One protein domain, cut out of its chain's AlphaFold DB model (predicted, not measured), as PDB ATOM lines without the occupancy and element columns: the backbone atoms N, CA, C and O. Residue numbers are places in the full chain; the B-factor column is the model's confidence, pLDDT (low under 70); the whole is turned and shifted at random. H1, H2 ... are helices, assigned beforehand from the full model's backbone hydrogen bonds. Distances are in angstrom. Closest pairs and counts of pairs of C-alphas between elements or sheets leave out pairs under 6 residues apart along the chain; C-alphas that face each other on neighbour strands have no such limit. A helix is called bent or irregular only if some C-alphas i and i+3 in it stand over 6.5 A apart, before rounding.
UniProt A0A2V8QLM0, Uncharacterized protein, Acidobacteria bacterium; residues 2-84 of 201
ATOM      1  N   LEU A   2     161.307 184.509 157.914       80.56
ATOM      2  CA  LEU A   2     162.281 183.729 157.119       80.56
ATOM      3  C   LEU A   2     163.173 184.570 156.175       80.56
ATOM      4  O   LEU A   2     164.377 184.357 156.085       80.56
ATOM      5  N   LEU A   3     162.600 185.568 155.494       83.31
ATOM      6  CA  LEU A   3     163.370 186.456 154.609       83.31
ATOM      7  C   LEU A   3     164.374 187.316 155.385       83.31
ATOM      8  O   LEU A   3     165.493 187.506 154.930       83.31
ATOM      9  N   LEU A   4     163.998 187.779 156.583       90.06
ATOM     10  CA  LEU A   4     164.878 188.566 157.453       90.06
ATOM     11  C   LEU A   4     166.059 187.733 157.960       90.06
ATOM     12  O   LEU A   4     167.156 188.261 158.088       90.06
ATOM     13  N   THR A   5     165.857 186.434 158.198       89.88
ATOM     14  CA  THR A   5     166.933 185.522 158.609       89.88
ATOM     15  C   THR A   5     167.869 185.138 157.463       89.88
ATOM     16  O   THR A   5     169.043 184.890 157.706       89.88
ATOM     17  N   LEU A   6     167.376 185.103 156.220       90.00
ATOM     18  CA  LEU A   6     168.187 184.762 155.043       90.00
ATOM     19  C   LEU A   6     168.895 185.980 154.431       90.00
ATOM     20  O   LEU A   6     169.965 185.837 153.844       90.00
ATOM     21  N   LEU A   7     168.340 187.181 154.609       90.50
ATOM     22  CA  LEU A   7     168.843 188.438 154.045       90.50
ATOM     23  C   LEU A   7     170.350 188.674 154.260       90.50
ATOM     24  O   LEU A   7     171.019 188.995 153.281       90.50
ATOM     25  N   PRO A   8     170.932 188.490 155.463       92.12
ATOM     26  CA  PRO A   8     172.369 188.694 155.661       92.12
ATOM     27  C   PRO A   8     173.237 187.780 154.785       92.12
ATOM     28  O   PRO A   8     174.252 188.219 154.241       92.12
ATOM     29  N   TRP A   9     172.819 186.523 154.614       90.75
ATOM     30  CA  TRP A   9     173.516 185.553 153.772       90.75
ATOM     31  C   TRP A   9     173.391 185.900 152.287       90.75
ATOM     32  O   TRP A   9     174.387 185.901 151.567       90.75
ATOM     33  N   GLU A  10     172.195 186.289 151.845       90.50
ATOM     34  CA  GLU A  10     171.956 186.729 150.467       90.50
ATOM     35  C   GLU A  10     172.744 188.002 150.125       90.50
ATOM     36  O   GLU A  10     173.349 188.094 149.056       90.50
ATOM     37  N   VAL A  11     172.827 188.961 151.054       91.69
ATOM     38  CA  VAL A  11     173.657 190.166 150.896       91.69
ATOM     39  C   VAL A  11     175.135 189.798 150.783       91.69
ATOM     40  O   VAL A  11     175.837 190.346 149.931       91.69
ATOM     41  N   ARG A  12     175.625 188.851 151.597       91.69
ATOM     42  CA  ARG A  12     176.995 188.332 151.471       91.69
ATOM     43  C   ARG A  12     177.215 187.688 150.103       91.69
ATOM     44  O   ARG A  12     178.217 187.992 149.463       91.69
ATOM     45  N   ASN A  13     176.300 186.834 149.644       90.19
ATOM     46  CA  ASN A  13     176.425 186.161 148.350       90.19
ATOM     47  C   ASN A  13     176.450 187.165 147.199       90.19
ATOM     48  O   ASN A  13     177.314 187.073 146.330       90.19
ATOM     49  N   TYR A  14     175.579 188.174 147.237       90.94
ATOM     50  CA  TYR A  14     175.569 189.231 146.234       90.94
ATOM     51  C   TYR A  14     176.871 190.041 146.229       90.94
ATOM     52  O   TYR A  14     177.381 190.365 145.164       90.94
ATOM     53  N   ARG A  15     177.453 190.339 147.397       92.31
ATOM     54  CA  ARG A  15     178.735 191.062 147.475       92.31
ATOM     55  C   ARG A  15     179.925 190.262 146.945       92.31
ATOM     56  O   ARG A  15     180.853 190.877 146.442       92.31
ATOM     57  N   VAL A  16     179.910 188.936 147.088       90.19
ATOM     58  CA  VAL A  16     181.016 188.059 146.661       90.19
ATOM     59  C   VAL A  16     180.905 187.684 145.186       90.19
ATOM     60  O   VAL A  16     181.890 187.749 144.464       90.19
ATOM     61  N   PHE A  17     179.711 187.296 144.737       88.56
ATOM     62  CA  PHE A  17     179.491 186.779 143.382       88.56
ATOM     63  C   PHE A  17     178.928 187.830 142.419       88.56
ATOM     64  O   PHE A  17     178.718 187.537 141.245       88.56
ATOM     65  N   HIS A  18     178.612 189.034 142.913       87.94
ATOM     66  CA  HIS A  18     178.006 190.128 142.143       87.94
ATOM     67  C   HIS A  18     176.707 189.733 141.413       87.94
ATOM     68  O   HIS A  18     176.328 190.325 140.403       87.94
ATOM     69  N   ARG A  19     175.998 188.726 141.943       86.00
ATOM     70  CA  ARG A  19     174.733 188.189 141.424       86.00
ATOM     71  C   ARG A  19     173.924 187.521 142.524       86.00
ATOM     72  O   ARG A  19     174.449 187.172 143.578       86.00
ATOM     73  N   VAL A  20     172.635 187.329 142.266       83.69
ATOM     74  CA  VAL A  20     171.732 186.659 143.208       83.69
ATOM     75  C   VAL A  20     172.004 185.153 143.176       83.69
ATOM     76  O   VAL A  20     171.680 184.481 142.197       83.69
ATOM     77  N   VAL A  21     172.607 184.636 144.248       86.19
ATOM     78  CA  VAL A  21     172.833 183.202 144.473       86.19
ATOM     79  C   VAL A  21     172.009 182.778 145.688       86.19
ATOM     80  O   VAL A  21     172.490 182.919 146.817       86.19
ATOM     81  N   PRO A  22     170.778 182.279 145.471       79.88
ATOM     82  CA  PRO A  22     169.894 181.926 146.565       79.88
ATOM     83  C   PRO A  22     170.458 180.724 147.319       79.88
ATOM     84  O   PRO A  22     170.639 179.650 146.744       79.88
ATOM     85  N   LEU A  23     170.684 180.898 148.620       83.50
ATOM     86  CA  LEU A  23     171.104 179.887 149.593       83.50
ATOM     87  C   LEU A  23     172.509 179.297 149.385       83.50
ATOM     88  O   LEU A  23     173.307 179.320 150.320       83.50
ATOM     89  N   THR A  24     172.836 178.725 148.224       88.25
ATOM     90  CA  THR A  24     174.072 177.944 148.048       88.25
ATOM     91  C   THR A  24     174.581 177.909 146.609       88.25
ATOM     92  O   THR A  24     173.800 177.919 145.663       88.25
ATOM     93  N   THR A  25     175.905 177.819 146.456       90.19
ATOM     94  CA  THR A  25     176.611 177.495 145.202       90.19
ATOM     95  C   THR A  25     176.785 175.984 145.007       90.19
ATOM     96  O   THR A  25     177.309 175.543 143.993       90.19
ATOM     97  N   ASN A  26     176.353 175.154 145.957       89.75
ATOM     98  CA  ASN A  26     176.564 173.704 145.908       89.75
ATOM     99  C   ASN A  26     175.405 172.950 145.223       89.75
ATOM    100  O   ASN A  26     175.432 171.727 145.072       89.75
ATOM    101  N   ASP A  27     174.353 173.659 144.814       90.81
ATOM    102  CA  ASP A  27     173.149 173.069 144.232       90.81
ATOM    103  C   ASP A  27     173.422 172.410 142.873       90.81
ATOM    104  O   ASP A  27     172.938 171.309 142.622       90.81
ATOM    105  N   GLY A  28     174.239 173.032 142.018       92.56
ATOM    106  CA  GLY A  28     174.545 172.533 140.679       92.56
ATOM    107  C   GLY A  28     175.314 171.220 140.694       92.56
ATOM    108  O   GLY A  28     174.944 170.284 139.987       92.56
ATOM    109  N   ILE A  29     176.337 171.111 141.541       92.12
ATOM    110  CA  ILE A  29     177.110 169.874 141.685       92.12
ATOM    111  C   ILE A  29     176.309 168.780 142.399       92.12
ATOM    112  O   ILE A  29     176.369 167.618 141.998       92.12
ATOM    113  N   THR A  30     175.482 169.145 143.385       91.50
ATOM    114  CA  THR A  30     174.572 168.200 144.050       91.50
ATOM    115  C   THR A  30     173.542 167.651 143.066       91.50
ATOM    116  O   THR A  30     173.280 166.447 143.050       91.50
ATOM    117  N   LEU A  31     172.981 168.516 142.215       93.62
ATOM    118  CA  LEU A  31     172.052 168.120 141.166       93.62
ATOM    119  C   LEU A  31     172.756 167.243 140.133       93.62
ATOM    120  O   LEU A  31     172.258 166.168 139.830       93.62
ATOM    121  N   TYR A  32     173.924 167.637 139.630       94.06
ATOM    122  CA  TYR A  32     174.660 166.846 138.645       94.06
ATOM    123  C   TYR A  32     175.021 165.454 139.175       94.06
ATOM    124  O   TYR A  32     174.689 164.451 138.537       94.06
ATOM    125  N   GLY A  33     175.592 165.376 140.381       91.12
ATOM    126  CA  GLY A  33     175.940 164.113 141.038       91.12
ATOM    127  C   GLY A  33     174.732 163.218 141.342       91.12
ATOM    128  O   GLY A  33     174.876 162.003 141.444       91.12
ATOM    129  N   ALA A  34     173.519 163.775 141.413       91.00
ATOM    130  CA  ALA A  34     172.293 162.993 141.562       91.00
ATOM    131  C   ALA A  34     171.920 162.164 140.321       91.00
ATOM    132  O   ALA A  34     171.165 161.195 140.431       91.00
ATOM    133  N   TYR A  35     172.397 162.567 139.143       91.44
ATOM    134  CA  TYR A  35     172.103 161.919 137.862       91.44
ATOM    135  C   TYR A  35     173.328 161.213 137.286       91.44
ATOM    136  O   TYR A  35     173.201 160.118 136.745       91.44
ATOM    137  N   TRP A  36     174.514 161.793 137.461       90.44
ATOM    138  CA  TRP A  36     175.795 161.213 137.063       90.44
ATOM    139  C   TRP A  36     176.718 161.064 138.277       90.44
ATOM    140  O   TRP A  36     177.724 161.759 138.364       90.44
ATOM    141  N   PRO A  37     176.390 160.178 139.237       87.12
ATOM    142  CA  PRO A  37     177.275 159.905 140.363       87.12
ATOM    143  C   PRO A  37     178.559 159.196 139.897       87.12
ATOM    144  O   PRO A  37     178.531 158.478 138.883       87.12
ATOM    145  N   PRO A  38     179.657 159.312 140.665       83.44
ATOM    146  CA  PRO A  38     180.869 158.545 140.414       83.44
ATOM    147  C   PRO A  38     180.576 157.043 140.467       83.44
ATOM    148  O   PRO A  38     179.593 156.589 141.067       83.44
ATOM    149  N   ARG A  39     181.420 156.251 139.803       78.44
ATOM    150  CA  ARG A  39     181.226 154.804 139.672       78.44
ATOM    151  C   ARG A  39     182.449 154.035 140.138       78.44
ATOM    152  O   ARG A  39     183.573 154.420 139.843       78.44
ATOM    153  N   VAL A  40     182.206 152.901 140.787       72.00
ATOM    154  CA  VAL A  40     183.224 151.874 141.043       72.00
ATOM    155  C   VAL A  40     182.749 150.588 140.376       72.00
ATOM    156  O   VAL A  40     181.727 150.004 140.755       72.00
ATOM    157  N   GLY A  41     183.454 150.184 139.316       75.06
ATOM    158  CA  GLY A  41     182.992 149.139 138.404       75.06
ATOM    159  C   GLY A  41     181.661 149.518 137.745       75.06
ATOM    160  O   GLY A  41     181.516 150.598 137.175       75.06
ATOM    161  N   SER A  42     180.661 148.641 137.844       70.62
ATOM    162  CA  SER A  42     179.317 148.878 137.298       70.62
ATOM    163  C   SER A  42     178.385 149.662 138.229       70.62
ATOM    164  O   SER A  42     177.277 150.010 137.818       70.62
ATOM    165  N   LYS A  43     178.793 149.943 139.475       70.81
ATOM    166  CA  LYS A  43     177.897 150.499 140.496       70.81
ATOM    167  C   LYS A  43     178.060 152.009 140.663       70.81
ATOM    168  O   LYS A  43     179.174 152.525 140.643       70.81
ATOM    169  N   ARG A  44     176.932 152.696 140.857       77.00
ATOM    170  CA  ARG A  44     176.821 154.148 141.062       77.00
ATOM    171  C   ARG A  44     176.889 154.514 142.534       77.00
ATOM    172  O   ARG A  44     176.134 153.961 143.321       77.00
ATOM    173  N   ILE A  45     177.712 155.498 142.872       75.31
ATOM    174  CA  ILE A  45     177.954 155.930 144.246       75.31
ATOM    175  C   ILE A  45     177.188 157.221 144.540       75.31
ATOM    176  O   ILE A  45     177.729 158.325 144.465       75.31
ATOM    177  N   TYR A  46     175.913 157.089 144.897       76.50
ATOM    178  CA  TYR A  46     175.118 158.231 145.347       76.50
ATOM    179  C   TYR A  46     175.655 158.780 146.671       76.50
ATOM    180  O   TYR A  46     176.063 158.025 147.552       76.50
ATOM    181  N   GLY A  47     175.670 160.104 146.808       72.31
ATOM    182  CA  GLY A  47     176.302 160.776 147.946       72.31
ATOM    183  C   GLY A  47     177.709 161.277 147.670       72.31
ATOM    184  O   GLY A  47     178.163 162.191 148.351       72.31
ATOM    185  N   ASN A  48     178.395 160.748 146.665       76.38
ATOM    186  CA  ASN A  48     179.722 161.231 146.331       76.38
ATOM    187  C   ASN A  48     179.677 162.145 145.118       76.38
ATOM    188  O   ASN A  48     178.889 161.962 144.189       76.38
ATOM    189  N   VAL A  49     180.506 163.175 145.185       78.88
ATOM    190  CA  VAL A  49     180.653 164.144 144.113       78.88
ATOM    191  C   VAL A  49     181.606 163.546 143.075       78.88
ATOM    192  O   VAL A  49     182.640 163.013 143.480       78.88
ATOM    193  N   PRO A  50     181.282 163.590 141.770       83.31
ATOM    194  CA  PRO A  50     182.224 163.169 140.738       83.31
ATOM    195  C   PRO A  50     183.506 164.007 140.811       83.31
ATOM    196  O   PRO A  50     183.436 165.223 141.004       83.31
ATOM    197  N   GLY A  51     184.665 163.364 140.694       82.88
ATOM    198  CA  GLY A  51     185.953 164.043 140.718       82.88
ATOM    199  C   GLY A  51     186.362 164.585 139.346       82.88
ATOM    200  O   GLY A  51     185.563 164.689 138.412       82.88
ATOM    201  N   LEU A  52     187.645 164.935 139.221       83.12
ATOM    202  CA  LEU A  52     188.237 165.479 137.990       83.12
ATOM    203  C   LEU A  52     188.362 164.445 136.858       83.12
ATOM    204  O   LEU A  52     188.770 164.790 135.753       83.12
ATOM    205  N   GLU A  53     188.006 163.190 137.110       86.00
ATOM    206  CA  GLU A  53     187.854 162.161 136.088       86.00
ATOM    207  C   GLU A  53     186.624 162.373 135.190       86.00
ATOM    208  O   GLU A  53     186.602 161.868 134.068       86.00
ATOM    209  N   ASP A  54     185.607 163.119 135.643       88.19
ATOM    210  CA  ASP A  54     184.426 163.424 134.832       88.19
ATOM    211  C   ASP A  54     184.684 164.670 133.953       88.19
ATOM    212  O   ASP A  54     184.897 165.772 134.478       88.19
ATOM    213  N   PRO A  55     184.606 164.554 132.610       91.00
ATOM    214  CA  PRO A  55     184.801 165.683 131.701       91.00
ATOM    215  C   PRO A  55     183.873 166.872 131.972       91.00
ATOM    216  O   PRO A  55     184.253 168.015 131.725       91.00
ATOM    217  N   ALA A  56     182.660 166.634 132.480       92.00
ATOM    218  CA  ALA A  56     181.729 167.699 132.834       92.00
ATOM    219  C   ALA A  56     182.222 168.516 134.032       92.00
ATOM    220  O   ALA A  56     182.032 169.730 134.043       92.00
ATOM    221  N   ILE A  57     182.878 167.876 135.003       92.06
ATOM    222  CA  ILE A  57     183.470 168.545 136.168       92.06
ATOM    223  C   ILE A  57     184.694 169.352 135.748       92.06
ATOM    224  O   ILE A  57     184.838 170.500 136.160       92.06
ATOM    225  N   VAL A  58     185.531 168.801 134.865       92.38
ATOM    226  CA  VAL A  58     186.678 169.525 134.291       92.38
ATOM    227  C   VAL A  58     186.225 170.723 133.452       92.38
ATOM    228  O   VAL A  58     186.852 171.778 133.486       92.38
ATOM    229  N   ALA A  59     185.138 170.589 132.692       92.19
ATOM    230  CA  ALA A  59     184.564 171.710 131.955       92.19
ATOM    231  C   ALA A  59     183.973 172.764 132.905       92.19
ATOM    232  O   ALA A  59     184.195 173.957 132.713       92.19
ATOM    233  N   ALA A  60     183.271 172.325 133.953       92.06
ATOM    234  CA  ALA A  60     182.682 173.212 134.945       92.06
ATOM    235  C   ALA A  60     183.745 173.984 135.736       92.06
ATOM    236  O   ALA A  60     183.567 175.177 135.952       92.06
ATOM    237  N   SER A  61     184.868 173.360 136.106       89.25
ATOM    238  CA  SER A  61     185.953 174.024 136.850       89.25
ATOM    239  C   SER A  61     186.633 175.152 136.068       89.25
ATOM    240  O   SER A  61     187.278 176.011 136.661       89.25
ATOM    241  N   ARG A  62     186.456 175.184 134.742       91.38
ATOM    242  CA  ARG A  62     186.921 176.264 133.860       91.38
ATOM    243  C   ARG A  62     185.879 177.370 133.656       91.38
ATOM    244  O   ARG A  62     186.175 178.338 132.964       91.38
ATOM    245  N   ALA A  63     184.672 177.231 134.210       87.31
ATOM    246  CA  ALA A  63     183.573 178.173 133.997       87.31
ATOM    247  C   ALA A  63     183.754 179.510 134.737       87.31
ATOM    248  O   ALA A  63     183.110 180.483 134.356       87.31
ATOM    249  N   GLY A  64     184.614 179.565 135.759       88.25
ATOM    250  CA  GLY A  64     184.870 180.771 136.544       88.25
ATOM    251  C   GLY A  64     184.806 180.496 138.041       88.25
ATOM    252  O   GLY A  64     185.460 179.578 138.534       88.25
ATOM    253  N   ASP A  65     184.029 181.306 138.759       90.88
ATOM    254  CA  ASP A  65     183.843 181.154 140.202       90.88
ATOM    255  C   ASP A  65     182.867 180.004 140.556       90.88
ATOM    256  O   ASP A  65     182.254 179.374 139.690       90.88
ATOM    257  N   GLU A  66     182.682 179.730 141.851       89.06
ATOM    258  CA  GLU A  66     181.791 178.664 142.343       89.06
ATOM    259  C   GLU A  66     180.335 178.773 141.853       89.06
ATOM    260  O   GLU A  66     179.673 177.759 141.612       89.06
ATOM    261  N   ALA A  67     179.809 179.987 141.699       90.94
ATOM    262  CA  ALA A  67     178.458 180.205 141.202       90.94
ATOM    263  C   ALA A  67     178.358 179.955 139.685       90.94
ATOM    264  O   ALA A  67     177.322 179.462 139.226       90.94
ATOM    265  N   ASP A  68     179.424 180.197 138.913       91.94
ATOM    266  CA  ASP A  68     179.486 179.827 137.493       91.94
ATOM    267  C   ASP A  68     179.587 178.316 137.315       91.94
ATOM    268  O   ASP A  68     178.847 177.748 136.506       91.94
ATOM    269  N   VAL A  69     180.432 177.663 138.120       92.94
ATOM    270  CA  VAL A  69     180.558 176.199 138.183       92.94
ATOM    271  C   VAL A  69     179.187 175.575 138.465       92.94
ATOM    272  O   VAL A  69     178.723 174.708 137.718       92.94
ATOM    273  N   SER A  70     178.495 176.062 139.501       93.81
ATOM    274  CA  SER A  70     177.156 175.586 139.856       93.81
ATOM    275  C   SER A  70     176.148 175.803 138.730       93.81
ATOM    276  O   SER A  70     175.434 174.883 138.317       93.81
ATOM    277  N   GLY A  71     176.113 177.020 138.180       93.31
ATOM    278  CA  GLY A  71     175.210 177.378 137.096       93.31
ATOM    279  C   GLY A  71     175.434 176.526 135.849       93.31
ATOM    280  O   GLY A  71     174.462 176.102 135.220       93.31
ATOM    281  N   TYR A  72     176.692 176.244 135.507       95.06
ATOM    282  CA  TYR A  72     177.064 175.388 134.387       95.06
ATOM    283  C   TYR A  72     176.540 173.964 134.578       95.06
ATOM    284  O   TYR A  72     175.820 173.461 133.714       95.06
ATOM    285  N   LEU A  73     176.820 173.345 135.729       95.44
ATOM    286  CA  LEU A  73     176.386 171.977 136.023       95.44
ATOM    287  C   LEU A  73     174.863 171.855 136.063       95.44
ATOM    288  O   LEU A  73     174.305 170.942 135.458       95.44
ATOM    289  N   ARG A  74     174.175 172.824 136.675       94.81
ATOM    290  CA  ARG A  74     172.709 172.865 136.694       94.81
ATOM    291  C   ARG A  74     172.127 172.928 135.282       94.81
ATOM    292  O   ARG A  74     171.217 172.163 134.961       94.81
ATOM    293  N   ARG A  75     172.650 173.813 134.425       95.62
ATOM    294  CA  ARG A  75     172.210 173.929 133.022       95.62
ATOM    295  C   ARG A  75     172.470 172.642 132.247       95.62
ATOM    296  O   ARG A  75     171.564 172.167 131.569       95.62
ATOM    297  N   LEU A  76     173.655 172.056 132.399       96.12
ATOM    298  CA  LEU A  76     174.034 170.804 131.747       96.12
ATOM    299  C   LEU A  76     173.118 169.644 132.161       96.12
ATOM    300  O   LEU A  76     172.649 168.894 131.306       96.12
ATOM    301  N   THR A  77     172.820 169.510 133.455       95.38
ATOM    302  CA  THR A  77     171.903 168.480 133.957       95.38
ATOM    303  C   THR A  77     170.510 168.640 133.364       95.38
ATOM    304  O   THR A  77     169.949 167.672 132.851       95.38
ATOM    305  N   LEU A  78     169.960 169.856 133.385       95.81
ATOM    306  CA  LEU A  78     168.633 170.125 132.829       95.81
ATOM    307  C   LEU A  78     168.589 169.896 131.315       95.81
ATOM    308  O   LEU A  78     167.606 169.353 130.816       95.81
ATOM    309  N   GLN A  79     169.644 170.270 130.591       96.56
ATOM    310  CA  GLN A  79     169.761 170.019 129.157       96.56
ATOM    311  C   GLN A  79     169.728 168.515 128.856       96.56
ATOM    312  O   GLN A  79     168.861 168.060 128.115       96.56
ATOM    313  N   ARG A  80     170.598 167.726 129.495       95.50
ATOM    314  CA  ARG A  80     170.669 166.272 129.280       95.50
ATOM    315  C   ARG A  80     169.375 165.549 129.668       95.50
ATOM    316  O   ARG A  80     168.996 164.569 129.033       95.50
ATOM    317  N   LEU A  81     168.675 166.027 130.698       94.94
ATOM    318  CA  LEU A  81     167.368 165.485 131.081       94.94
ATOM    319  C   LEU A  81     166.268 165.817 130.073       94.94
ATOM    320  O   LEU A  81     165.374 164.999 129.875       94.94
ATOM    321  N   ARG A  82     166.328 166.982 129.420       95.88
ATOM    322  CA  ARG A  82     165.417 167.314 128.314       95.88
ATOM    323  C   ARG A  82     165.691 166.457 127.081       95.88
ATOM    324  O   ARG A  82     164.745 166.048 126.422       95.88
ATOM    325  N   GLU A  83     166.959 166.166 126.802       96.88
ATOM    326  CA  GLU A  83     167.369 165.286 125.700       96.88
ATOM    327  C   GLU A  83     166.960 163.821 125.947       96.88
ATOM    328  O   GLU A  83     166.595 163.113 125.012       96.88
ATOM    329  N   ASN A  84     166.975 163.361 127.205       95.19
ATOM    330  CA  ASN A  84     166.573 162.004 127.576       95.19
ATOM    331  C   ASN A  84     165.730 161.971 128.871       95.19
ATOM    332  O   ASN A  84     166.230 161.588 129.936       95.19
TER     333      ASN A  84
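Overview. This is residues 2 to 84 of the 201 residues of an uncharacterized protein of Acidobacteria bacterium (UniProt A0A2V8QLM0). The longest helix, H4, is the core of a small three-helix cluster: H2 and H3 pack on its first part, while H1 is set off at one end of the model, about perpendicular to H4. At the other end of the long axis the unnamed stretch of residues 36 to 54 makes a loop with its tip near Gly 41. The printed part has 83 residues with four named helices, H1 to H4 in chain order, and no named strand; its class is all helix. It is only just loose, close to compact, with a radius of gyration of the C-alphas of 14.6 A, and elongated, spanning 47 by 26 by 24 A.

Along the chain. H4, residues 66 to 83, is 25.8 A long, from C-alpha 66 at (181.791, 178.664, 142.343) to C-alpha 83 at (167.369, 165.286, 125.700). H2 holds residues 27 to 35 and measures 12.9 A; H3 holds residues 55 to 61 and measures 9.9 A. H1, residues 2 to 17, is 22.2 A long and begins with C-alpha 2 at (162.281, 183.729, 157.119). It has a kink of 36 degrees near residue 9 and is only just irregular: C-alphas 5 and 8 are 6.9 A apart.

Arrangement. H4 touches H2 with residues 69 to 77 alone; the closest C-alphas, of Gly 28 and Ser 70, are 4.1 A apart. The two run the same way at a tilt of 36 degrees, only just steep. H3 and H4 form a helical hairpin, opposite ways at a shallow tilt of 32 degrees, only just short of steep. H4 touches H3 with residues 68 to 73 alone, closest at the C-alphas of Ala 60 and Val 69, 4.9 A. H2 and H3 are near each other. H1 and H4 are close but not clearly touching, with the C-alphas of Phe 17 and Ala 67 7.0 A apart; H1 is apart from H2 and H3. Every O i to N i+4 pair is within hydrogen-bond range in H3 and H4, against 10 of 12 in H1 and 4 of 5 in H2.

Size, cuts and confidence. The two farthest C-alphas, of Leu 4 and Gly 41, are 47.4 A apart. The printed part has no cut. The link from H2 to H3 is long, 19 residues, and in it residues 39 to 40 pair antiparallel with residues 43 to 44. Mean pLDDT of the printed part is 88.4, and no printed residue is under 70.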